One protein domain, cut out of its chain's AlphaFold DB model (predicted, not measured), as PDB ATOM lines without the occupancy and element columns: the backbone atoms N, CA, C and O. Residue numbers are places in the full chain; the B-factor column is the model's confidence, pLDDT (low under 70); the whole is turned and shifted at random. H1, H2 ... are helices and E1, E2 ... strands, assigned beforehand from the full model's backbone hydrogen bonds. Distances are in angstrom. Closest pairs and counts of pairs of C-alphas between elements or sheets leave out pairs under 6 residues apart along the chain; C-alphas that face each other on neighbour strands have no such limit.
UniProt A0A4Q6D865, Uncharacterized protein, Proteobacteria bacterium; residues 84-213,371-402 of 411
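AT A GLANCE: This is residues 84 to 213 and 371 to 402 of the 411 residues of an uncharacterized protein of Proteobacteria bacterium (UniProt A0A4Q6D865). What does the model look like at first sight? A core of two crossed helices, H4 and H7, has a further helix folded back alongside each, H5 on H4 and H8 on H7, while H6 crosses H7 and a small hairpin of strands, E1 and E2, packs on H4 and the later part of H8. H1 and H2 lie farther from the core, and the loop of residues 371 to 390 has C-alphas as far as 26 A from the mean of all C-alphas. What is it made of? The printed part has 162 residues, with eight named helices and two antiparallel strands in the order H1 H2 H3 H4 H5 H6 E1 E2 H7 H8; 77 residues, under half, are in named elements, and of these 77 helices hold 69 and strands 8, which is the class mostly helix. The whole is compact, with a radius of gyration of the C-alphas of 15.0 A and spans of 44 by 34 by 31 A.

HOW THE PARTS SIT: How do the first helices stand? H1, residues 92 to 98, and H2, residues 113 to 118, are apart, and each touches no helix. H3, residues 121 to 125, is close to H1 but not clearly touching, with the closest C-alphas, of Gln 93 and Asp 125, 7.9 A apart. What touches what after that? H4, residues 129 to 137, and H5, residues 143 to 152, form a helical hairpin: they touch, closest at the C-alphas of Ala 130 and Thr 145, 4.9 A, at a shallow tilt of 30 degrees, opposite ways. H7, residues 198 to 208, is the hub: it touches H4, closest at the C-alphas of Pro 129 and Asp 200, 4.7 A, about perpendicular at 82 degrees, and H6, residues 167 to 176, closest at the C-alphas of Ile 170 and Gly 206, 4.0 A, about perpendicular at 74 degrees. H7 also touches H8, residues 391 to 401, closest at the C-alphas of Ser 208 and Phe 391, 6.0 A, at a shallow tilt of 19 degrees, opposite ways. How are the strands placed? E1, residues 184 to 187, and E2, residues 193 to 196, form an antiparallel hairpin at 149 degrees, with N 184 and O 196, 2.9 A, and N 194 and O 186, 2.8 A, within hydrogen-bond range. The closest C-alphas of H4 and E2 are those of Lys 132 and Ile 194, 6.7 A, and those of E1 and H8 are Ile 184 and Ala 401, 5.8 A. Are the helix backbones complete? Every O i to N i+4 pair is within hydrogen-bond range in H3, H4, H5, H6 and H7, against 2 of 3 in H1, 1 of 2 in H2 and 6 of 7 in H8.

IN THESE COORDINATES: Where do the named elements begin and end? H1 begins at C-alpha 92, (21.009, -12.959, -1.147), and H8 ends at C-alpha 401, (34.266, -1.557, -8.911). How long are the longer ones? From first to last C-alpha H4 is 12.6 A, H5 13.2 A, H6 14.1 A, H7 15.3 A and H8 15.1 A. H7 begins at C-alpha 198, (30.795, -6.160, -4.284).

THE WHOLE: How far does it reach? The two C-alphas farthest apart, those of Thr 120 and Glu 377, are 45.2 A apart. Where is it cut, and which links are long? Residues 214 to 370 are not printed, and C-alphas 213 and 371 are 9.4 A apart across the cut; H1 to H2 and H5 to H6 are long links of 14 residues each. Where is confidence low? Residues 373 to 383 are under 70, while the mean pLDDT of the printed part is 92.1.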
ATOM      1  N   TYR A  84      22.461 -25.399  -4.230       95.94
ATOM      2  CA  TYR A  84      21.134 -25.723  -3.688       95.94
ATOM      3  C   TYR A  84      20.363 -24.493  -3.174       95.94
ATOM      4  O   TYR A  84      19.144 -24.557  -3.039       95.94
ATOM      5  N   GLU A  85      21.039 -23.360  -2.956       95.94
ATOM      6  CA  GLU A  85      20.430 -22.082  -2.554       95.94
ATOM      7  C   GLU A  85      20.184 -21.129  -3.735       95.94
ATOM      8  O   GLU A  85      19.805 -19.975  -3.539       95.94
ATOM      9  N   GLY A  86      20.392 -21.593  -4.972       96.38
ATOM     10  CA  GLY A  86      20.265 -20.773  -6.182       96.38
ATOM     11  C   GLY A  86      21.600 -20.317  -6.766       96.38
ATOM     12  O   GLY A  86      21.615 -19.744  -7.855       96.38
ATOM     13  N   GLY A  87      22.729 -20.581  -6.104       96.88
ATOM     14  CA  GLY A  87      24.044 -20.166  -6.580       96.88
ATOM     15  C   GLY A  87      24.106 -18.659  -6.841       96.88
ATOM     16  O   GLY A  87      23.692 -17.850  -6.016       96.88
ATOM     17  N   VAL A  88      24.573 -18.253  -8.024       98.00
ATOM     18  CA  VAL A  88      24.604 -16.825  -8.397       98.00
ATOM     19  C   VAL A  88      23.234 -16.259  -8.811       98.00
ATOM     20  O   VAL A  88      23.133 -15.064  -9.081       98.00
ATOM     21  N   ALA A  89      22.181 -17.084  -8.842       98.12
ATOM     22  CA  ALA A  89      20.783 -16.661  -8.971       98.12
ATOM     23  C   ALA A  89      20.084 -16.482  -7.605       98.12
ATOM     24  O   ALA A  89      18.887 -16.201  -7.550       98.12
ATOM     25  N   GLN A  90      20.819 -16.604  -6.497       97.56
ATOM     26  CA  GLN A  90      20.317 -16.295  -5.162       97.56
ATOM     27  C   GLN A  90      20.140 -14.778  -4.978       97.56
ATOM     28  O   GLN A  90      21.075 -13.989  -5.142       97.56
ATOM     29  N   ARG A  91      18.937 -14.363  -4.579       97.56
ATOM     30  CA  ARG A  91      18.587 -13.014  -4.110       97.56
ATOM     31  C   ARG A  91      19.054 -12.853  -2.661       97.56
ATOM     32  O   ARG A  91      18.253 -12.808  -1.727       97.56
ATOM     33  N   TRP A  92      20.371 -12.839  -2.464       96.38
ATOM     34  CA  TRP A  92      21.009 -12.959  -1.147       96.38
ATOM     35  C   TRP A  92      20.582 -11.877  -0.141       96.38
ATOM     36  O   TRP A  92      20.518 -12.148   1.055       96.38
ATOM     37  N   GLN A  93      20.206 -10.685  -0.612       95.06
ATOM     38  CA  GLN A  93      19.668  -9.600   0.216       95.06
ATOM     39  C   GLN A  93      18.308  -9.963   0.826       95.06
ATOM     40  O   GLN A  93      17.982  -9.533   1.931       95.06
ATOM     41  N   LEU A  94      17.487 -10.732   0.103       93.19
ATOM     42  CA  LEU A  94      16.234 -11.260   0.635       93.19
ATOM     43  C   LEU A  94      16.510 -12.420   1.585       93.19
ATOM     44  O   LEU A  94      15.903 -12.463   2.647       93.19
ATOM     45  N   THR A  95      17.463 -13.295   1.258       89.44
ATOM     46  CA  THR A  95      17.868 -14.389   2.152       89.44
ATOM     47  C   THR A  95      18.350 -13.893   3.509       89.44
ATOM     48  O   THR A  95      17.959 -14.456   4.526       89.44
ATOM     49  N   GLU A  96      19.117 -12.804   3.551       88.81
ATOM     50  CA  GLU A  96      19.520 -12.166   4.808       88.81
ATOM     51  C   GLU A  96      18.310 -11.690   5.631       88.81
ATOM     52  O   GLU A  96      18.286 -11.826   6.852       88.81
ATOM     53  N   LYS A  97      17.271 -11.173   4.963       90.06
ATOM     54  CA  LYS A  97      16.055 -10.673   5.619       90.06
ATOM     55  C   LYS A  97      15.115 -11.780   6.083       90.06
ATOM     56  O   LYS A  97      14.462 -11.619   7.110       90.06
ATOM     57  N   THR A  98      14.987 -12.857   5.312       92.56
ATOM     58  CA  THR A  98      14.010 -13.926   5.570       92.56
ATOM     59  C   THR A  98      14.604 -15.115   6.316       92.56
ATOM     60  O   THR A  98      13.850 -15.932   6.840       92.56
ATOM     61  N   GLY A  99      15.933 -15.245   6.348       90.75
ATOM     62  CA  GLY A  99      16.632 -16.415   6.880       90.75
ATOM     63  C   GLY A  99      16.545 -17.653   5.981       90.75
ATOM     64  O   GLY A  99      16.878 -18.748   6.425       90.75
ATOM     65  N   SER A 100      16.079 -17.513   4.736       90.94
ATOM     66  CA  SER A 100      15.878 -18.626   3.801       90.94
ATOM     67  C   SER A 100      16.356 -18.279   2.396       90.94
ATOM     68  O   SER A 100      16.187 -17.150   1.936       90.94
ATOM     69  N   ALA A 101      16.952 -19.243   1.690       91.50
ATOM     70  CA  ALA A 101      17.397 -19.049   0.312       91.50
ATOM     71  C   ALA A 101      16.236 -18.565  -0.578       91.50
ATOM     72  O   ALA A 101      15.167 -19.175  -0.599       91.50
ATOM     73  N   GLN A 102      16.445 -17.456  -1.289       95.56
ATOM     74  CA  GLN A 102      15.481 -16.871  -2.220       95.56
ATOM     75  C   GLN A 102      16.109 -16.843  -3.611       95.56
ATOM     76  O   GLN A 102      17.218 -16.342  -3.773       95.56
ATOM     77  N   PHE A 103      15.413 -17.362  -4.614       95.44
ATOM     78  CA  PHE A 103      15.836 -17.402  -6.016       95.44
ATOM     79  C   PHE A 103      14.585 -17.557  -6.893       95.44
ATOM     80  O   PHE A 103      13.582 -18.065  -6.390       95.44
ATOM     81  N   PRO A 104      14.619 -17.144  -8.173       94.25
ATOM     82  CA  PRO A 104      13.462 -17.272  -9.051       94.25
ATOM     83  C   PRO A 104      13.113 -18.748  -9.298       94.25
ATOM     84  O   PRO A 104      13.923 -19.484  -9.870       94.25
ATOM     85  N   GLN A 105      11.930 -19.186  -8.858       90.00
ATOM     86  CA  GLN A 105      11.439 -20.560  -9.066       90.00
ATOM     87  C   GLN A 105      10.607 -20.698 -10.340       90.00
ATOM     88  O   GLN A 105      10.660 -21.737 -11.004       90.00
ATOM     89  N   TYR A 106       9.867 -19.646 -10.681       90.81
ATOM     90  CA  TYR A 106       8.929 -19.609 -11.796       90.81
ATOM     91  C   TYR A 106       9.185 -18.404 -12.709       90.81
ATOM     92  O   TYR A 106       9.823 -17.421 -12.332       90.81
ATOM     93  N   ASP A 107       8.689 -18.495 -13.941       82.44
ATOM     94  CA  ASP A 107       8.898 -17.490 -14.988       82.44
ATOM     95  C   ASP A 107       8.286 -16.125 -14.660       82.44
ATOM     96  O   ASP A 107       8.820 -15.100 -15.075       82.44
ATOM     97  N   ASP A 108       7.178 -16.109 -13.926       89.81
ATOM     98  CA  ASP A 108       6.459 -14.910 -13.500       89.81
ATOM     99  C   ASP A 108       7.152 -14.161 -12.350       89.81
ATOM    100  O   ASP A 108       6.825 -13.005 -12.082       89.81
ATOM    101  N   GLU A 109       8.162 -14.767 -11.719       92.69
ATOM    102  CA  GLU A 109       9.018 -14.104 -10.729       92.69
ATOM    103  C   GLU A 109      10.135 -13.262 -11.366       92.69
ATOM    104  O   GLU A 109      10.811 -12.502 -10.663       92.69
ATOM    105  N   LEU A 110      10.352 -13.403 -12.679       96.88
ATOM    106  CA  LEU A 110      11.347 -12.662 -13.448       96.88
ATOM    107  C   LEU A 110      10.699 -11.435 -14.096       96.88
ATOM    108  O   LEU A 110       9.721 -11.536 -14.836       96.88
ATOM    109  N   ALA A 111      11.257 -10.249 -13.850       96.56
ATOM    110  CA  ALA A 111      10.657  -9.005 -14.324       96.56
ATOM    111  C   ALA A 111      10.670  -8.912 -15.860       96.56
ATOM    112  O   ALA A 111      11.733  -8.978 -16.481       96.56
ATOM    113  N   THR A 112       9.518  -8.667 -16.490       97.38
ATOM    114  CA  THR A 112       9.489  -8.332 -17.925       97.38
ATOM    115  C   THR A 112      10.251  -7.033 -18.189       97.38
ATOM    116  O   THR A 112      10.581  -6.280 -17.270       97.38
ATOM    117  N   LYS A 113      10.504  -6.712 -19.460       97.50
ATOM    118  CA  LYS A 113      11.144  -5.446 -19.836       97.50
ATOM    119  C   LYS A 113      10.388  -4.225 -19.307       97.50
ATOM    120  O   LYS A 113      11.001  -3.263 -18.851       97.50
ATOM    121  N   GLU A 114       9.066  -4.269 -19.367       97.62
ATOM    122  CA  GLU A 114       8.150  -3.216 -18.939       97.62
ATOM    123  C   GLU A 114       8.184  -3.060 -17.420       97.62
ATOM    124  O   GLU A 114       8.287  -1.937 -16.932       97.62
ATOM    125  N   VAL A 115       8.179  -4.178 -16.686       97.56
ATOM    126  CA  VAL A 115       8.317  -4.182 -15.223       97.56
ATOM    127  C   VAL A 115       9.696  -3.667 -14.816       97.56
ATOM    128  O   VAL A 115       9.800  -2.765 -13.995       97.56
ATOM    129  N   ALA A 116      10.769  -4.161 -15.436       97.44
ATOM    130  CA  ALA A 116      12.136  -3.759 -15.114       97.44
ATOM    131  C   ALA A 116      12.375  -2.250 -15.310       97.44
ATOM    132  O   ALA A 116      13.149  -1.647 -14.570       97.44
ATOM    133  N   LYS A 117      11.692  -1.617 -16.275       97.25
ATOM    134  CA  LYS A 117      11.753  -0.162 -16.501       97.25
ATOM    135  C   LYS A 117      11.082   0.667 -15.408       97.25
ATOM    136  O   LYS A 117      11.400   1.849 -15.288       97.25
ATOM    137  N   THR A 118      10.156   0.086 -14.653       97.56
ATOM    138  CA  THR A 118       9.430   0.772 -13.574       97.56
ATOM    139  C   THR A 118       9.926   0.387 -12.184       97.56
ATOM    140  O   THR A 118       9.478   0.983 -11.205       97.56
ATOM    141  N   MET A 119      10.866  -0.560 -12.082       97.81
ATOM    142  CA  MET A 119      11.458  -0.954 -10.808       97.81
ATOM    143  C   MET A 119      12.207   0.208 -10.149       97.81
ATOM    144  O   MET A 119      12.985   0.921 -10.790       97.81
ATOM    145  N   THR A 120      12.017   0.365  -8.841       97.50
ATOM    146  CA  THR A 120      12.813   1.298  -8.040       97.50
ATOM    147  C   THR A 120      14.242   0.771  -7.853       97.50
ATOM    148  O   THR A 120      14.481  -0.436  -7.984       97.50
ATOM    149  N   PRO A 121      15.212   1.637  -7.504       95.69
ATOM    150  CA  PRO A 121      16.562   1.196  -7.158       95.69
ATOM    151  C   PRO A 121      16.582   0.106  -6.079       95.69
ATOM    152  O   PRO A 121      17.337  -0.853  -6.197       95.69
ATOM    153  N   GLU A 122      15.710   0.205  -5.075       95.31
ATOM    154  CA  GLU A 122      15.599  -0.768  -3.986       95.31
ATOM    155  C   GLU A 122      15.097  -2.123  -4.490       95.31
ATOM    156  O   GLU A 122      15.574  -3.155  -4.030       95.31
ATOM    157  N   GLN A 123      14.163  -2.138  -5.446       96.62
ATOM    158  CA  GLN A 123      13.688  -3.379  -6.060       96.62
ATOM    159  C   GLN A 123      14.783  -4.031  -6.910       96.62
ATOM    160  O   GLN A 123      14.965  -5.244  -6.836       96.62
ATOM    161  N   ILE A 124      15.538  -3.240  -7.681       97.12
ATOM    162  CA  ILE A 124      16.677  -3.741  -8.464       97.12
ATOM    163  C   ILE A 124      17.771  -4.281  -7.538       97.12
ATOM    164  O   ILE A 124      18.376  -5.308  -7.838       97.12
ATOM    165  N   ASP A 125      18.010  -3.632  -6.398       95.69
ATOM    166  CA  ASP A 125      18.997  -4.077  -5.416       95.69
ATOM    167  C   ASP A 125      18.673  -5.455  -4.819       95.69
ATOM    168  O   ASP A 125      19.614  -6.159  -4.454       95.69
ATOM    169  N   MET A 126      17.395  -5.859  -4.775       96.62
ATOM    170  CA  MET A 126      16.952  -7.182  -4.301       96.62
ATOM    171  C   MET A 126      17.070  -8.298  -5.349       96.62
ATOM    172  O   MET A 126      16.825  -9.459  -5.022       96.62
ATOM    173  N   LEU A 127      17.401  -7.973  -6.601       98.06
ATOM    174  CA  LEU A 127      17.626  -8.981  -7.636       98.06
ATOM    175  C   LEU A 127      18.923  -9.753  -7.376       98.06
ATOM    176  O   LEU A 127      19.887  -9.221  -6.821       98.06
ATOM    177  N   SER A 128      18.966 -11.004  -7.826       98.56
ATOM    178  CA  SER A 128      20.170 -11.825  -7.732       98.56
ATOM    179  C   SER A 128      21.304 -11.289  -8.617       98.56
ATOM    180  O   SER A 128      21.058 -10.537  -9.571       98.56
ATOM    181  N   PRO A 129      22.562 -11.694  -8.360       98.69
ATOM    182  CA  PRO A 129      23.684 -11.339  -9.222       98.69
ATOM    183  C   PRO A 129      23.437 -11.680 -10.702       98.69
ATOM    184  O   PRO A 129      23.722 -10.856 -11.574       98.69
ATOM    185  N   ALA A 130      22.874 -12.859 -10.991       98.56
ATOM    186  CA  ALA A 130      22.547 -13.292 -12.350       98.56
ATOM    187  C   ALA A 130      21.435 -12.449 -12.995       98.56
ATOM    188  O   ALA A 130      21.603 -12.011 -14.132       98.56
ATOM    189  N   GLU A 131      20.357 -12.136 -12.266       98.75
ATOM    190  CA  GLU A 131      19.263 -11.297 -12.783       98.75
ATOM    191  C   GLU A 131      19.759  -9.888 -13.124       98.75
ATOM    192  O   GLU A 131      19.454  -9.351 -14.190       98.75
ATOM    193  N   LYS A 132      20.591  -9.300 -12.253       98.75
ATOM    194  CA  LYS A 132      21.229  -7.999 -12.510       98.75
ATOM    195  C   LYS A 132      22.111  -8.044 -13.755       98.75
ATOM    196  O   LYS A 132      22.128  -7.087 -14.530       98.75
ATOM    197  N   TYR A 133      22.850  -9.136 -13.955       98.62
ATOM    198  CA  TYR A 133      23.676  -9.325 -15.144       98.62
ATOM    199  C   TYR A 133      22.828  -9.437 -16.421       98.62
ATOM    200  O   TYR A 133      23.122  -8.738 -17.391       98.62
ATOM    201  N   ASP A 134      21.761 -10.239 -16.406       98.69
ATOM    202  CA  ASP A 134      20.828 -10.380 -17.529       98.69
ATOM    203  C   ASP A 134      20.206  -9.020 -17.903       98.69
ATOM    204  O   ASP A 134      20.258  -8.604 -19.065       98.69
ATOM    205  N   LEU A 135      19.740  -8.245 -16.915       98.44
ATOM    206  CA  LEU A 135      19.256  -6.878 -17.135       98.44
ATOM    207  C   LEU A 135      20.338  -5.956 -17.709       98.44
ATOM    208  O   LEU A 135      20.054  -5.142 -18.593       98.44
ATOM    209  N   PHE A 136      21.580  -6.069 -17.233       98.38
ATOM    210  CA  PHE A 136      22.691  -5.230 -17.683       98.38
ATOM    211  C   PHE A 136      23.013  -5.444 -19.163       98.38
ATOM    212  O   PHE A 136      23.272  -4.471 -19.877       98.38
ATOM    213  N   VAL A 137      22.952  -6.690 -19.637       97.94
ATOM    214  CA  VAL A 137      23.162  -7.018 -21.057       97.94
ATOM    215  C   VAL A 137      21.898  -6.861 -21.910       97.94
ATOM    216  O   VAL A 137      21.965  -7.029 -23.125       97.94
ATOM    217  N   GLY A 138      20.765  -6.495 -21.300       97.88
ATOM    218  CA  GLY A 138      19.481  -6.315 -21.983       97.88
ATOM    219  C   GLY A 138      18.776  -7.629 -22.337       97.88
ATOM    220  O   GLY A 138      17.954  -7.646 -23.254       97.88
ATOM    221  N   ASP A 139      19.088  -8.727 -21.643       97.94
ATOM    222  CA  ASP A 139      18.445 -10.026 -21.844       97.94
ATOM    223  C   ASP A 139      17.279 -10.246 -20.875       97.94
ATOM    224  O   ASP A 139      17.398 -10.878 -19.831       97.94
ATOM    225  N   TYR A 140      16.096  -9.788 -21.271       97.50
ATOM    226  CA  TYR A 140      14.858  -9.978 -20.504       97.50
ATOM    227  C   TYR A 140      14.290 -11.401 -20.573       97.50
ATOM    228  O   TYR A 140      13.231 -11.671 -20.012       97.50
ATOM    229  N   ARG A 141      14.971 -12.325 -21.265       97.38
ATOM    230  CA  ARG A 141      14.672 -13.759 -21.160       97.38
ATOM    231  C   ARG A 141      15.395 -14.397 -19.979       97.38
ATOM    232  O   ARG A 141      15.085 -15.543 -19.665       97.38
ATOM    233  N   TYR A 142      16.314 -13.673 -19.335       98.00
ATOM    234  CA  TYR A 142      17.094 -14.125 -18.186       98.00
ATOM    235  C   TYR A 142      17.877 -15.408 -18.464       98.00
ATOM    236  O   TYR A 142      17.810 -16.381 -17.708       98.00
ATOM    237  N   SER A 143      18.575 -15.457 -19.601       97.00
ATOM    238  CA  SER A 143      19.214 -16.690 -20.056       97.00
ATOM    239  C   SER A 143      20.333 -17.134 -19.110       97.00
ATOM    240  O   SER A 143      20.530 -18.340 -18.949       97.00
ATOM    241  N   ALA A 144      21.063 -16.207 -18.471       97.06
ATOM    242  CA  ALA A 144      22.069 -16.575 -17.480       97.06
ATOM    243  C   ALA A 144      21.407 -17.096 -16.199       97.06
ATOM    244  O   ALA A 144      21.739 -18.195 -15.766       97.06
ATOM    245  N   THR A 145      20.437 -16.368 -15.644       98.19
ATOM    246  CA  THR A 145      19.715 -16.753 -14.418       98.19
ATOM    247  C   THR A 145      19.042 -18.112 -14.558       98.19
ATOM    248  O   THR A 145      19.219 -18.989 -13.714       98.19
ATOM    249  N   ARG A 146      18.314 -18.328 -15.661       96.12
ATOM    250  CA  ARG A 146      17.645 -19.602 -15.948       96.12
ATOM    251  C   ARG A 146      18.636 -20.742 -16.067       96.12
ATOM    252  O   ARG A 146      18.339 -21.836 -15.595       96.12
ATOM    253  N   HIS A 147      19.788 -20.506 -16.694       94.94
ATOM    254  CA  HIS A 147      20.825 -21.527 -16.767       94.94
ATOM    255  C   HIS A 147      21.276 -21.940 -15.364       94.94
ATOM    256  O   HIS A 147      21.323 -23.130 -15.057       94.94
ATOM    257  N   GLU A 148      21.544 -20.958 -14.504       95.94
ATOM    258  CA  GLU A 148      22.012 -21.207 -13.144       95.94
ATOM    259  C   GLU A 148      20.994 -21.993 -12.325       95.94
ATOM    260  O   GLU A 148      21.355 -23.034 -11.790       95.94
ATOM    261  N   VAL A 149      19.716 -21.604 -12.290       95.81
ATOM    262  CA  VAL A 149      18.720 -22.342 -11.489       95.81
ATOM    263  C   VAL A 149      18.416 -23.743 -12.038       95.81
ATOM    264  O   VAL A 149      18.200 -24.658 -11.242       95.81
ATOM    265  N   ASN A 150      18.439 -23.940 -13.365       93.56
ATOM    266  CA  ASN A 150      18.011 -25.194 -14.006       93.56
ATOM    267  C   ASN A 150      19.124 -26.226 -14.222       93.56
ATOM    268  O   ASN A 150      18.838 -27.421 -14.179       93.56
ATOM    269  N   TYR A 151      20.368 -25.809 -14.478       91.56
ATOM    270  CA  TYR A 151      21.464 -26.742 -14.797       91.56
ATOM    271  C   TYR A 151      22.469 -26.913 -13.662       91.56
ATOM    272  O   TYR A 151      23.082 -27.973 -13.540       91.56
ATOM    273  N   ARG A 152      22.636 -25.895 -12.817       92.69
ATOM    274  CA  ARG A 152      23.570 -25.927 -11.681       92.69
ATOM    275  C   ARG A 152      22.852 -25.972 -10.347       92.69
ATOM    276  O   ARG A 152      23.269 -26.710  -9.460       92.69
ATOM    277  N   GLY A 153      21.774 -25.212 -10.253       94.19
ATOM    278  CA  GLY A 153      21.109 -24.855  -9.025       94.19
ATOM    279  C   GLY A 153      19.943 -25.766  -8.645       94.19
ATOM    280  O   GLY A 153      19.885 -26.935  -9.039       94.19
ATOM    281  N   PRO A 154      19.000 -25.245  -7.849       95.12
ATOM    282  CA  PRO A 154      18.058 -26.052  -7.092       95.12
ATOM    283  C   PRO A 154      16.966 -26.679  -7.948       95.12
ATOM    284  O   PRO A 154      16.287 -27.572  -7.457       95.12
ATOM    285  N   LEU A 155      16.759 -26.257  -9.199       94.19
ATOM    286  CA  LEU A 155      15.737 -26.843 -10.074       94.19
ATOM    287  C   LEU A 155      16.270 -28.029 -10.890       94.19
ATOM    288  O   LEU A 155      15.471 -28.816 -11.397       94.19
ATOM    289  N   LYS A 156      17.595 -28.224 -10.947       91.50
ATOM    290  CA  LYS A 156      18.201 -29.361 -11.652       91.50
ATOM    291  C   LYS A 156      17.802 -30.701 -11.015       91.50
ATOM    292  O   LYS A 156      17.428 -30.774  -9.842       91.50
ATOM    293  N   THR A 157      17.901 -31.777 -11.793       88.62
ATOM    294  CA  THR A 157      17.707 -33.155 -11.316       88.62
ATOM    295  C   THR A 157      18.890 -34.024 -11.762       88.62
ATOM    296  O   THR A 157      19.158 -34.065 -12.964       88.62
ATOM    297  N   PRO A 158      19.590 -34.724 -10.845       91.12
ATOM    298  CA  PRO A 158      19.385 -34.739  -9.389       91.12
ATOM    299  C   PRO A 158      19.720 -33.393  -8.730       91.12
ATOM    300  O   PRO A 158      20.513 -32.624  -9.267       91.12
ATOM    301  N   LYS A 159      19.113 -33.106  -7.569       92.94
ATOM    302  CA  LYS A 159      19.371 -31.864  -6.821       92.94
ATOM    303  C   LYS A 159      20.864 -31.740  -6.474       92.94
ATOM    304  O   LYS A 159      21.493 -32.765  -6.195       92.94
ATOM    305  N   PRO A 160      21.427 -30.516  -6.495       92.88
ATOM    306  CA  PRO A 160      22.808 -30.297  -6.081       92.88
ATOM    307  C   PRO A 160      22.989 -30.699  -4.616       92.88
ATOM    308  O   PRO A 160      22.096 -30.479  -3.798       92.88
ATOM    309  N   GLN A 161      24.138 -31.286  -4.298       92.94
ATOM    310  CA  GLN A 161      24.550 -31.536  -2.920       92.94
ATOM    311  C   GLN A 161      24.914 -30.225  -2.208       92.94
ATOM    312  O   GLN A 161      25.203 -29.215  -2.848       92.94
ATOM    313  N   GLU A 162      24.941 -30.250  -0.874       92.94
ATOM    314  CA  GLU A 162      25.193 -29.054  -0.055       92.94
ATOM    315  C   GLU A 162      26.576 -28.433  -0.300       92.94
ATOM    316  O   GLU A 162      26.720 -27.216  -0.275       92.94
ATOM    317  N   TRP A 163      27.581 -29.250  -0.619       91.62
ATOM    318  CA  TRP A 163      28.941 -28.795  -0.925       91.62
ATOM    319  C   TRP A 163      29.113 -28.307  -2.375       91.62
ATOM    320  O   TRP A 163      30.150 -27.732  -2.719       91.62
ATOM    321  N   GLU A 164      28.127 -28.526  -3.255       94.00
ATOM    322  CA  GLU A 164      28.205 -28.067  -4.641       94.00
ATOM    323  C   GLU A 164      28.025 -26.547  -4.718       94.00
ATOM    324  O   GLU A 164      27.016 -25.976  -4.301       94.00
ATOM    325  N   GLY A 165      28.998 -25.879  -5.328       95.94
ATOM    326  CA  GLY A 165      28.962 -24.447  -5.581       95.94
ATOM    327  C   GLY A 165      30.143 -24.004  -6.428       95.94
ATOM    328  O   GLY A 165      30.757 -24.790  -7.146       95.94
ATOM    329  N   PHE A 166      30.475 -22.726  -6.333       97.06
ATOM    330  CA  PHE A 166      31.528 -22.077  -7.105       97.06
ATOM    331  C   PHE A 166      32.833 -21.922  -6.324       97.06
ATOM    332  O   PHE A 166      33.611 -21.026  -6.641       97.06
ATOM    333  N   CYS A 167      33.109 -22.756  -5.312       96.69
ATOM    334  CA  CYS A 167      34.306 -22.619  -4.471       96.69
ATOM    335  C   CYS A 167      35.587 -22.553  -5.328       96.69
ATOM    336  O   CYS A 167      36.376 -21.616  -5.198       96.69
ATOM    337  N   ASN A 168      35.739 -23.450  -6.308       95.38
ATOM    338  CA  ASN A 168      36.852 -23.450  -7.262       95.38
ATOM    339  C   ASN A 168      36.955 -22.128  -8.044       95.38
ATOM    340  O   ASN A 168      38.027 -21.520  -8.114       95.38
ATOM    341  N   GLY A 169      35.837 -21.656  -8.599       96.50
ATOM    342  CA  GLY A 169      35.782 -20.438  -9.397       96.50
ATOM    343  C   GLY A 169      36.039 -19.179  -8.570       96.50
ATOM    344  O   GLY A 169      36.772 -18.288  -9.002       96.50
ATOM    345  N   ILE A 170      35.516 -19.127  -7.346       97.88
ATOM    346  CA  ILE A 170      35.731 -18.036  -6.394       97.88
ATOM    347  C   ILE A 170      37.206 -17.960  -5.997       97.88
ATOM    348  O   ILE A 170      37.775 -16.870  -6.029       97.88
ATOM    349  N   ARG A 171      37.872 -19.087  -5.698       97.31
ATOM    350  CA  ARG A 171      39.319 -19.078  -5.404       97.31
ATOM    351  C   ARG A 171      40.140 -18.631  -6.607       97.31
ATOM    352  O   ARG A 171      40.998 -17.763  -6.456       97.31
ATOM    353  N   CYS A 172      39.830 -19.141  -7.799       95.56
ATOM    354  CA  CYS A 172      40.414 -18.692  -9.066       95.56
ATOM    355  C   CYS A 172      40.334 -17.178  -9.254       95.56
ATOM    356  O   CYS A 172      41.346 -16.502  -9.472       95.56
ATOM    357  N   ALA A 173      39.116 -16.648  -9.179       96.62
ATOM    358  CA  ALA A 173      38.847 -15.238  -9.358       96.62
ATOM    359  C   ALA A 173      39.523 -14.406  -8.255       96.62
ATOM    360  O   ALA A 173      40.076 -13.347  -8.550       96.62
ATOM    361  N   GLY A 174      39.569 -14.935  -7.027       96.50
ATOM    362  CA  GLY A 174      40.196 -14.363  -5.837       96.50
ATOM    363  C   GLY A 174      41.611 -13.842  -6.058       96.50
ATOM    364  O   GLY A 174      41.927 -12.712  -5.679       96.50
ATOM    365  N   TYR A 175      42.472 -14.648  -6.684       94.56
ATOM    366  CA  TYR A 175      43.856 -14.255  -6.986       94.56
ATOM    367  C   TYR A 175      44.076 -13.772  -8.425       94.56
ATOM    368  O   TYR A 175      45.130 -13.193  -8.715       94.56
ATOM    369  N   SER A 176      43.127 -14.013  -9.336       93.38
ATOM    370  CA  SER A 176      43.252 -13.637 -10.753       93.38
ATOM    371  C   SER A 176      42.705 -12.249 -11.053       93.38
ATOM    372  O   SER A 176      43.236 -11.550 -11.919       93.38
ATOM    373  N   LEU A 177      41.661 -11.839 -10.333       94.25
ATOM    374  CA  LEU A 177      41.014 -10.554 -10.505       94.25
ATOM    375  C   LEU A 177      41.329  -9.610  -9.346       94.25
ATOM    376  O   LEU A 177      41.421 -10.022  -8.191       94.25
ATOM    377  N   PRO A 178      41.454  -8.310  -9.633       93.62
ATOM    378  CA  PRO A 178      41.419  -7.297  -8.590       93.62
ATOM    379  C   PRO A 178      40.072  -7.320  -7.854       93.62
ATOM    380  O   PRO A 178      39.026  -7.588  -8.444       93.62
ATOM    381  N   GLU A 179      40.113  -7.012  -6.562       96.25
ATOM    382  CA  GLU A 179      38.929  -7.044  -5.707       96.25
ATOM    383  C   GLU A 179      37.932  -5.928  -6.077       96.25
ATOM    384  O   GLU A 179      38.350  -4.772  -6.216       96.25
ATOM    385  N   PRO A 180      36.628  -6.236  -6.215       96.75
ATOM    386  CA  PRO A 180      35.587  -5.218  -6.246       96.75
ATOM    387  C   PRO A 180      35.458  -4.612  -4.841       96.75
ATOM    388  O   PRO A 180      35.135  -5.313  -3.886       96.75
ATOM    389  N   GLN A 181      35.760  -3.320  -4.707       95.62
ATOM    390  CA  GLN A 181      35.841  -2.636  -3.412       95.62
ATOM    391  C   GLN A 181      34.603  -1.809  -3.082       95.62
ATOM    392  O   GLN A 181      34.331  -1.553  -1.912       95.62
ATOM    393  N   LEU A 182      33.888  -1.349  -4.107       95.56
ATOM    394  CA  LEU A 182      32.757  -0.444  -3.962       95.56
ATOM    395  C   LEU A 182      31.604  -0.906  -4.856       95.56
ATOM    396  O   LEU A 182      31.858  -1.448  -5.939       95.56
ATOM    397  N   PRO A 183      30.351  -0.655  -4.448       97.12
ATOM    398  CA  PRO A 183      29.214  -0.821  -5.336       97.12
ATOM    399  C   PRO A 183      29.333   0.093  -6.559       97.12
ATOM    400  O   PRO A 183      29.869   1.202  -6.469       97.12
ATOM    401  N   ILE A 184      28.790  -0.348  -7.688       97.25
ATOM    402  CA  ILE A 184      28.771   0.428  -8.929       97.25
ATOM    403  C   ILE A 184      27.365   0.519  -9.491       97.25
ATOM    404  O   ILE A 184      26.614  -0.450  -9.464       97.25
ATOM    405  N   ASP A 185      27.067   1.668 -10.086       97.44
ATOM    406  CA  ASP A 185      25.859   1.860 -10.870       97.44
ATOM    407  C   ASP A 185      26.221   1.811 -12.361       97.44
ATOM    408  O   ASP A 185      27.176   2.449 -12.822       97.44
ATOM    409  N   VAL A 186      25.459   1.046 -13.135       97.25
ATOM    410  CA  VAL A 186      25.563   0.970 -14.595       97.25
ATOM    411  C   VAL A 186      24.199   1.206 -15.219       97.25
ATOM    412  O   VAL A 186      23.176   1.012 -14.577       97.25
ATOM    413  N   VAL A 187      24.180   1.650 -16.470       97.88
ATOM    414  CA  VAL A 187      22.941   1.853 -17.223       97.88
ATOM    415  C   VAL A 187      22.963   0.897 -18.404       97.88
ATOM    416  O   VAL A 187      23.971   0.832 -19.115       97.88
ATOM    417  N   ASN A 188      21.897   0.118 -18.570       97.38
ATOM    418  CA  ASN A 188      21.757  -0.790 -19.706       97.38
ATOM    419  C   ASN A 188      21.296  -0.026 -20.976       97.38
ATOM    420  O   ASN A 188      20.962   1.160 -20.892       97.38
ATOM    421  N   PRO A 189      21.251  -0.662 -22.163       95.81
ATOM    422  CA  PRO A 189      20.810  -0.005 -23.403       95.81
ATOM    423  C   PRO A 189      19.377   0.553 -23.376       95.81
ATOM    424  O   PRO A 189      19.045   1.428 -24.169       95.81
ATOM    425  N   ASP A 190      18.536   0.060 -22.467       97.25
ATOM    426  CA  ASP A 190      17.142   0.466 -22.286       97.25
ATOM    427  C   ASP A 190      16.954   1.585 -21.244       97.25
ATOM    428  O   ASP A 190      15.818   1.949 -20.935       97.25
ATOM    429  N   GLY A 191      18.050   2.138 -20.710       97.25
ATOM    430  CA  GLY A 191      18.035   3.239 -19.743       97.25
ATOM    431  C   GLY A 191      17.830   2.812 -18.286       97.25
ATOM    432  O   GLY A 191      17.732   3.671 -17.412       97.25
ATOM    433  N   ILE A 192      17.796   1.509 -17.996       97.81
ATOM    434  CA  ILE A 192      17.608   0.990 -16.637       97.81
ATOM    435  C   ILE A 192      18.918   1.134 -15.863       97.81
ATOM    436  O   ILE A 192      19.961   0.625 -16.286       97.81
ATOM    437  N   LYS A 193      18.859   1.817 -14.716       98.06
ATOM    438  CA  LYS A 193      19.983   1.955 -13.786       98.06
ATOM    439  C   LYS A 193      20.065   0.716 -12.892       98.06
ATOM    440  O   LYS A 193      19.156   0.454 -12.119       98.06
ATOM    441  N   ILE A 194      21.171  -0.013 -12.974       98.50
ATOM    442  CA  ILE A 194      21.406  -1.266 -12.255       98.50
ATOM    443  C   ILE A 194      22.586  -1.082 -11.314       98.50
ATOM    444  O   ILE A 194      23.665  -0.657 -11.737       98.50
ATOM    445  N   ARG A 195      22.384  -1.420 -10.044       98.00
ATOM    446  CA  ARG A 195      23.422  -1.368  -9.021       98.00
ATOM    447  C   ARG A 195      23.964  -2.765  -8.734       98.00
ATOM    448  O   ARG A 195      23.219  -3.668  -8.367       98.00
ATOM    449  N   PHE A 196      25.277  -2.920  -8.878       98.44
ATOM    450  CA  PHE A 196      26.003  -4.122  -8.477       98.44
ATOM    451  C   PHE A 196      26.754  -3.859  -7.179       98.44
ATOM    452  O   PHE A 196      27.568  -2.936  -7.099       98.44
ATOM    453  N   GLN A 197      26.507  -4.697  -6.181       98.00
ATOM    454  CA  GLN A 197      27.251  -4.720  -4.927       98.00
ATOM    455  C   GLN A 197      28.552  -5.536  -5.097       98.00
ATOM    456  O   GLN A 197      28.636  -6.379  -5.998       98.00
ATOM    457  N   PRO A 198      29.585  -5.336  -4.255       98.00
ATOM    458  CA  PRO A 198      30.795  -6.160  -4.284       98.00
ATOM    459  C   PRO A 198      30.525  -7.671  -4.244       98.00
ATOM    460  O   PRO A 198      31.154  -8.407  -5.006       98.00
ATOM    461  N   ALA A 199      29.569  -8.125  -3.426       98.00
ATOM    462  CA  ALA A 199      29.166  -9.530  -3.368       98.00
ATOM    463  C   ALA A 199      28.585 -10.026  -4.701       98.00
ATOM    464  O   ALA A 199      28.978 -11.098  -5.156       98.00
ATOM    465  N   ASP A 200      27.745  -9.226  -5.378       98.62
ATOM    466  CA  ASP A 200      27.187  -9.579  -6.694       98.62
ATOM    467  C   ASP A 200      28.305  -9.834  -7.710       98.62
ATOM    468  O   ASP A 200      28.310 -10.820  -8.447       98.62
ATOM    469  N   LEU A 201      29.300  -8.946  -7.725       98.50
ATOM    470  CA  LEU A 201      30.429  -9.064  -8.634       98.50
ATOM    471  C   LEU A 201      31.276 -10.291  -8.295       98.50
ATOM    472  O   LEU A 201      31.592 -11.063  -9.202       98.50
ATOM    473  N   LYS A 202      31.623 -10.503  -7.018       98.31
ATOM    474  CA  LYS A 202      32.376 -11.691  -6.575       98.31
ATOM    475  C   LYS A 202      31.659 -12.983  -6.978       98.31
ATOM    476  O   LYS A 202      32.322 -13.857  -7.536       98.31
ATOM    477  N   ALA A 203      30.337 -13.054  -6.805       98.38
ATOM    478  CA  ALA A 203      29.497 -14.173  -7.235       98.38
ATOM    479  C   ALA A 203      29.642 -14.447  -8.739       98.38
ATOM    480  O   ALA A 203      30.083 -15.522  -9.147       98.38
ATOM    481  N   LEU A 204      29.364 -13.436  -9.572       98.56
ATOM    482  CA  LEU A 204      29.433 -13.544 -11.033       98.56
ATOM    483  C   LEU A 204      30.833 -13.917 -11.523       98.56
ATOM    484  O   LEU A 204      30.983 -14.687 -12.471       98.56
ATOM    485  N   SER A 205      31.875 -13.402 -10.871       97.12
ATOM    486  CA  SER A 205      33.242 -13.807 -11.185       97.12
ATOM    487  C   SER A 205      33.520 -15.251 -10.829       97.12
ATOM    488  O   SER A 205      34.112 -15.945 -11.654       97.12
ATOM    489  N   GLY A 206      33.075 -15.704  -9.656       97.12
ATOM    490  CA  GLY A 206      33.153 -17.104  -9.259       97.12
ATOM    491  C   GLY A 206      32.541 -18.018 -10.312       97.12
ATOM    492  O   GLY A 206      33.225 -18.903 -10.818       97.12
ATOM    493  N   ALA A 207      31.312 -17.725 -10.736       97.44
ATOM    494  CA  ALA A 207      30.652 -18.467 -11.808       97.44
ATOM    495  C   ALA A 207      31.428 -18.408 -13.135       97.44
ATOM    496  O   ALA A 207      31.675 -19.443 -13.749       97.44
ATOM    497  N   SER A 208      31.926 -17.236 -13.544       96.69
ATOM    498  CA  SER A 208      32.698 -17.104 -14.793       96.69
ATOM    499  C   SER A 208      34.033 -17.864 -14.787       96.69
ATOM    500  O   SER A 208      34.544 -18.236 -15.848       96.69
ATOM    501  N   TYR A 209      34.599 -18.086 -13.598       96.12
ATOM    502  CA  TYR A 209      35.838 -18.824 -13.358       96.12
ATOM    503  C   TYR A 209      35.610 -20.276 -12.945       96.12
ATOM    504  O   TYR A 209      36.590 -20.969 -12.664       96.12
ATOM    505  N   PHE A 210      34.364 -20.762 -12.949       94.50
ATOM    506  CA  PHE A 210      34.081 -22.177 -12.709       94.50
ATOM    507  C   PHE A 210      34.899 -23.068 -13.657       94.50
ATOM    508  O   PHE A 210      35.414 -24.107 -13.246       94.50
ATOM    509  N   TYR A 211      35.144 -22.576 -14.876       92.75
ATOM    510  CA  TYR A 211      36.237 -23.022 -15.734       92.75
ATOM    511  C   TYR A 211      37.261 -21.901 -15.949       92.75
ATOM    512  O   TYR A 211      36.916 -20.798 -16.377       92.75
ATOM    513  N   ALA A 212      38.538 -22.189 -15.693       92.38
ATOM    514  CA  ALA A 212      39.647 -21.278 -15.972       92.38
ATOM    515  C   ALA A 212      40.229 -21.514 -17.375       92.38
ATOM    516  O   ALA A 212      40.203 -22.625 -17.898       92.38
ATOM    517  N   GLN A 213      40.799 -20.469 -17.984       91.12
ATOM    518  CA  GLN A 213      41.419 -20.553 -19.311       91.12
ATOM    519  C   GLN A 213      42.543 -21.583 -19.401       91.12
ATOM    520  O   GLN A 213      42.627 -22.316 -20.385       91.12
ATOM    521  N   GLU A 371      32.551 -20.715 -22.557       89.62
ATOM    522  CA  GLU A 371      33.103 -21.585 -23.605       89.62
ATOM    523  C   GLU A 371      32.913 -23.074 -23.308       89.62
ATOM    524  O   GLU A 371      33.116 -23.902 -24.190       89.62
ATOM    525  N   HIS A 372      32.505 -23.426 -22.088       82.50
ATOM    526  CA  HIS A 372      32.307 -24.814 -21.662       82.50
ATOM    527  C   HIS A 372      30.830 -25.234 -21.755       82.50
ATOM    528  O   HIS A 372      30.335 -26.048 -20.975       82.50
ATOM    529  N   THR A 373      30.118 -24.684 -22.745       67.19
ATOM    530  CA  THR A 373      28.719 -24.998 -23.072       67.19
ATOM    531  C   THR A 373      28.679 -25.799 -24.375       67.19
ATOM    532  O   THR A 373      29.504 -25.598 -25.256       67.19
ATOM    533  N   PRO A 374      27.817 -26.809 -24.476       52.75
ATOM    534  CA  PRO A 374      28.168 -28.174 -24.863       52.75
ATOM    535  C   PRO A 374      28.820 -28.338 -26.251       52.75
ATOM    536  O   PRO A 374      28.145 -28.242 -27.265       52.75
ATOM    537  N   PHE A 375      30.098 -28.734 -26.244       46.34
ATOM    538  CA  PHE A 375      30.716 -29.795 -27.068       46.34
ATOM    539  C   PHE A 375      31.836 -30.493 -26.263       46.34
ATOM    540  O   PHE A 375      32.860 -30.906 -26.798       46.34
ATOM    541  N   SER A 376      31.666 -30.611 -24.940       47.59
ATOM    542  CA  SER A 376      32.567 -31.435 -24.131       47.59
ATOM    543  C   SER A 376      32.398 -32.899 -24.545       47.59
ATOM    544  O   SER A 376      31.315 -33.472 -24.376       47.59
ATOM    545  N   GLU A 377      33.468 -33.512 -25.062       40.12
ATOM    546  CA  GLU A 377      33.528 -34.953 -25.352       40.12
ATOM    547  C   GLU A 377      33.282 -35.800 -24.094       40.12
ATOM    548  O   GLU A 377      32.823 -36.933 -24.202       40.12
ATOM    549  N   ASN A 378      33.489 -35.227 -22.900       45.09
ATOM    550  CA  ASN A 378      33.158 -35.847 -21.625       45.09
ATOM    551  C   ASN A 378      31.654 -35.667 -21.295       45.09
ATOM    552  O   ASN A 378      31.233 -34.536 -21.012       45.09
ATOM    553  N   PRO A 379      30.845 -36.749 -21.282       43.75
ATOM    554  CA  PRO A 379      29.411 -36.707 -20.988       43.75
ATOM    555  C   PRO A 379      29.070 -36.184 -19.589       43.75
ATOM    556  O   PRO A 379      28.023 -35.568 -19.429       43.75
ATOM    557  N   ALA A 380      29.957 -36.364 -18.604       46.44
ATOM    558  CA  ALA A 380      29.769 -35.867 -17.237       46.44
ATOM    559  C   ALA A 380      29.957 -34.341 -17.113       46.44
ATOM    560  O   ALA A 380      29.577 -33.746 -16.112       46.44
ATOM    561  N   MET A 381      30.540 -33.707 -18.134       44.81
ATOM    562  CA  MET A 381      30.802 -32.262 -18.201       44.81
ATOM    563  C   MET A 381      29.931 -31.570 -19.262       44.81
ATOM    564  O   MET A 381      30.138 -30.401 -19.589       44.81
ATOM    565  N   ARG A 382      28.956 -32.282 -19.845       53.25
ATOM    566  CA  ARG A 382      28.026 -31.689 -20.809       53.25
ATOM    567  C   ARG A 382      27.093 -30.718 -20.087       53.25
ATOM    568  O   ARG A 382      26.199 -31.137 -19.366       53.25
ATOM    569  N   GLY A 383      27.264 -29.424 -20.354       57.22
ATOM    570  CA  GLY A 383      26.240 -28.414 -20.073       57.22
ATOM    571  C   GLY A 383      26.286 -27.765 -18.692       57.22
ATOM    572  O   GLY A 383      25.297 -27.164 -18.292       57.22
ATOM    573  N   THR A 384      27.406 -27.836 -17.972       74.56
ATOM    574  CA  THR A 384      27.553 -27.081 -16.719       74.56
ATOM    575  C   THR A 384      27.867 -25.613 -16.985       74.56
ATOM    576  O   THR A 384      27.250 -24.768 -16.348       74.56
ATOM    577  N   GLY A 385      28.768 -25.291 -17.923       89.50
ATOM    578  CA  GLY A 385      29.137 -23.908 -18.251       89.50
ATOM    579  C   GLY A 385      27.937 -23.043 -18.640       89.50
ATOM    580  O   GLY A 385      26.990 -23.551 -19.239       89.50
ATOM    581  N   ASN A 386      27.984 -21.740 -18.357       93.75
ATOM    582  CA  ASN A 386      26.931 -20.786 -18.703       93.75
ATOM    583  C   ASN A 386      27.368 -19.848 -19.838       93.75
ATOM    584  O   ASN A 386      28.087 -18.869 -19.633       93.75
ATOM    585  N   LYS A 387      26.890 -20.105 -21.062       93.56
ATOM    586  CA  LYS A 387      27.266 -19.342 -22.272       93.56
ATOM    587  C   LYS A 387      26.843 -17.885 -22.234       93.56
ATOM    588  O   LYS A 387      27.398 -17.070 -22.962       93.56
ATOM    589  N   ASN A 388      25.844 -17.582 -21.413       95.12
ATOM    590  CA  ASN A 388      25.286 -16.247 -21.307       95.12
ATOM    591  C   ASN A 388      26.121 -15.375 -20.356       95.12
ATOM    592  O   ASN A 388      26.012 -14.155 -20.403       95.12
ATOM    593  N   LEU A 389      27.016 -15.974 -19.561       93.75
ATOM    594  CA  LEU A 389      27.895 -15.285 -18.622       93.75
ATOM    595  C   LEU A 389      29.263 -14.961 -19.260       93.75
ATOM    596  O   LEU A 389      30.260 -15.657 -19.062       93.75
ATOM    597  N   ASP A 390      29.327 -13.890 -20.055       93.19
ATOM    598  CA  ASP A 390      30.545 -13.481 -20.760       93.19
ATOM    599  C   ASP A 390      31.560 -12.798 -19.829       93.19
ATOM    600  O   ASP A 390      31.342 -11.709 -19.284       93.19
ATOM    601  N   PHE A 391      32.744 -13.401 -19.730       95.00
ATOM    602  CA  PHE A 391      33.845 -12.862 -18.941       95.00
ATOM    603  C   PHE A 391      34.273 -11.457 -19.390       95.00
ATOM    604  O   PHE A 391      34.622 -10.622 -18.553       95.00
ATOM    605  N   THR A 392      34.273 -11.160 -20.694       94.56
ATOM    606  CA  THR A 392      34.753  -9.857 -21.195       94.56
ATOM    607  C   THR A 392      33.873  -8.714 -20.691       94.56
ATOM    608  O   THR A 392      34.366  -7.637 -20.333       94.56
ATOM    609  N   THR A 393      32.572  -8.967 -20.630       94.94
ATOM    610  CA  THR A 393      31.546  -8.079 -20.096       94.94
ATOM    611  C   THR A 393      31.693  -7.921 -18.585       94.94
ATOM    612  O   THR A 393      31.823  -6.790 -18.108       94.94
ATOM    613  N   LEU A 394      31.822  -9.023 -17.839       95.06
ATOM    614  CA  LEU A 394      32.068  -8.986 -16.391       95.06
ATOM    615  C   LEU A 394      33.354  -8.234 -16.029       95.06
ATOM    616  O   LEU A 394      33.358  -7.388 -15.134       95.06
ATOM    617  N   ALA A 395      34.440  -8.441 -16.774       93.00
ATOM    618  CA  ALA A 395      35.710  -7.761 -16.539       93.00
ATOM    619  C   ALA A 395      35.591  -6.226 -16.633       93.00
ATOM    620  O   ALA A 395      36.352  -5.504 -15.981       93.00
ATOM    621  N   LYS A 396      34.640  -5.696 -17.421       93.75
ATOM    622  CA  LYS A 396      34.350  -4.250 -17.467       93.75
ATOM    623  C   LYS A 396      33.696  -3.770 -16.170       93.75
ATOM    624  O   LYS A 396      34.101  -2.721 -15.671       93.75
ATOM    625  N   LEU A 397      32.748  -4.530 -15.616       94.94
ATOM    626  CA  LEU A 397      32.114  -4.229 -14.324       94.94
ATOM    627  C   LEU A 397      33.152  -4.239 -13.195       94.94
ATOM    628  O   LEU A 397      33.287  -3.264 -12.459       94.94
ATOM    629  N   PHE A 398      34.000  -5.265 -13.154       91.19
ATOM    630  CA  PHE A 398      35.087  -5.379 -12.178       91.19
ATOM    631  C   PHE A 398      36.057  -4.202 -12.202       91.19
ATOM    632  O   PHE A 398      36.486  -3.721 -11.155       91.19
ATOM    633  N   ARG A 399      36.416  -3.712 -13.394       91.12
ATOM    634  CA  ARG A 399      37.279  -2.529 -13.523       91.12
ATOM    635  C   ARG A 399      36.648  -1.263 -12.962       91.12
ATOM    636  O   ARG A 399      37.387  -0.421 -12.464       91.12
ATOM    637  N   LYS A 400      35.322  -1.131 -13.025       93.12
ATOM    638  CA  LYS A 400      34.609  -0.001 -12.421       93.12
ATOM    639  C   LYS A 400      34.557  -0.110 -10.893       93.12
ATOM    640  O   LYS A 400      34.686   0.904 -10.221       93.12
ATOM    641  N   ALA A 401      34.430  -1.322 -10.350       94.62
ATOM    642  CA  ALA A 401      34.266  -1.557  -8.911       94.62
ATOM    643  C   ALA A 401      35.561  -1.490  -8.081       94.62
ATOM    644  O   ALA A 401      35.511  -1.533  -6.856       94.62
ATOM    645  N   GLN A 402      36.730  -1.365  -8.713       88.12
ATOM    646  CA  GLN A 402      38.035  -1.303  -8.031       88.12
ATOM    647  C   GLN A 402      38.300  -0.004  -7.255       88.12
ATOM    648  O   GLN A 402      39.324   0.095  -6.581       88.12
TER     649      GLN A 402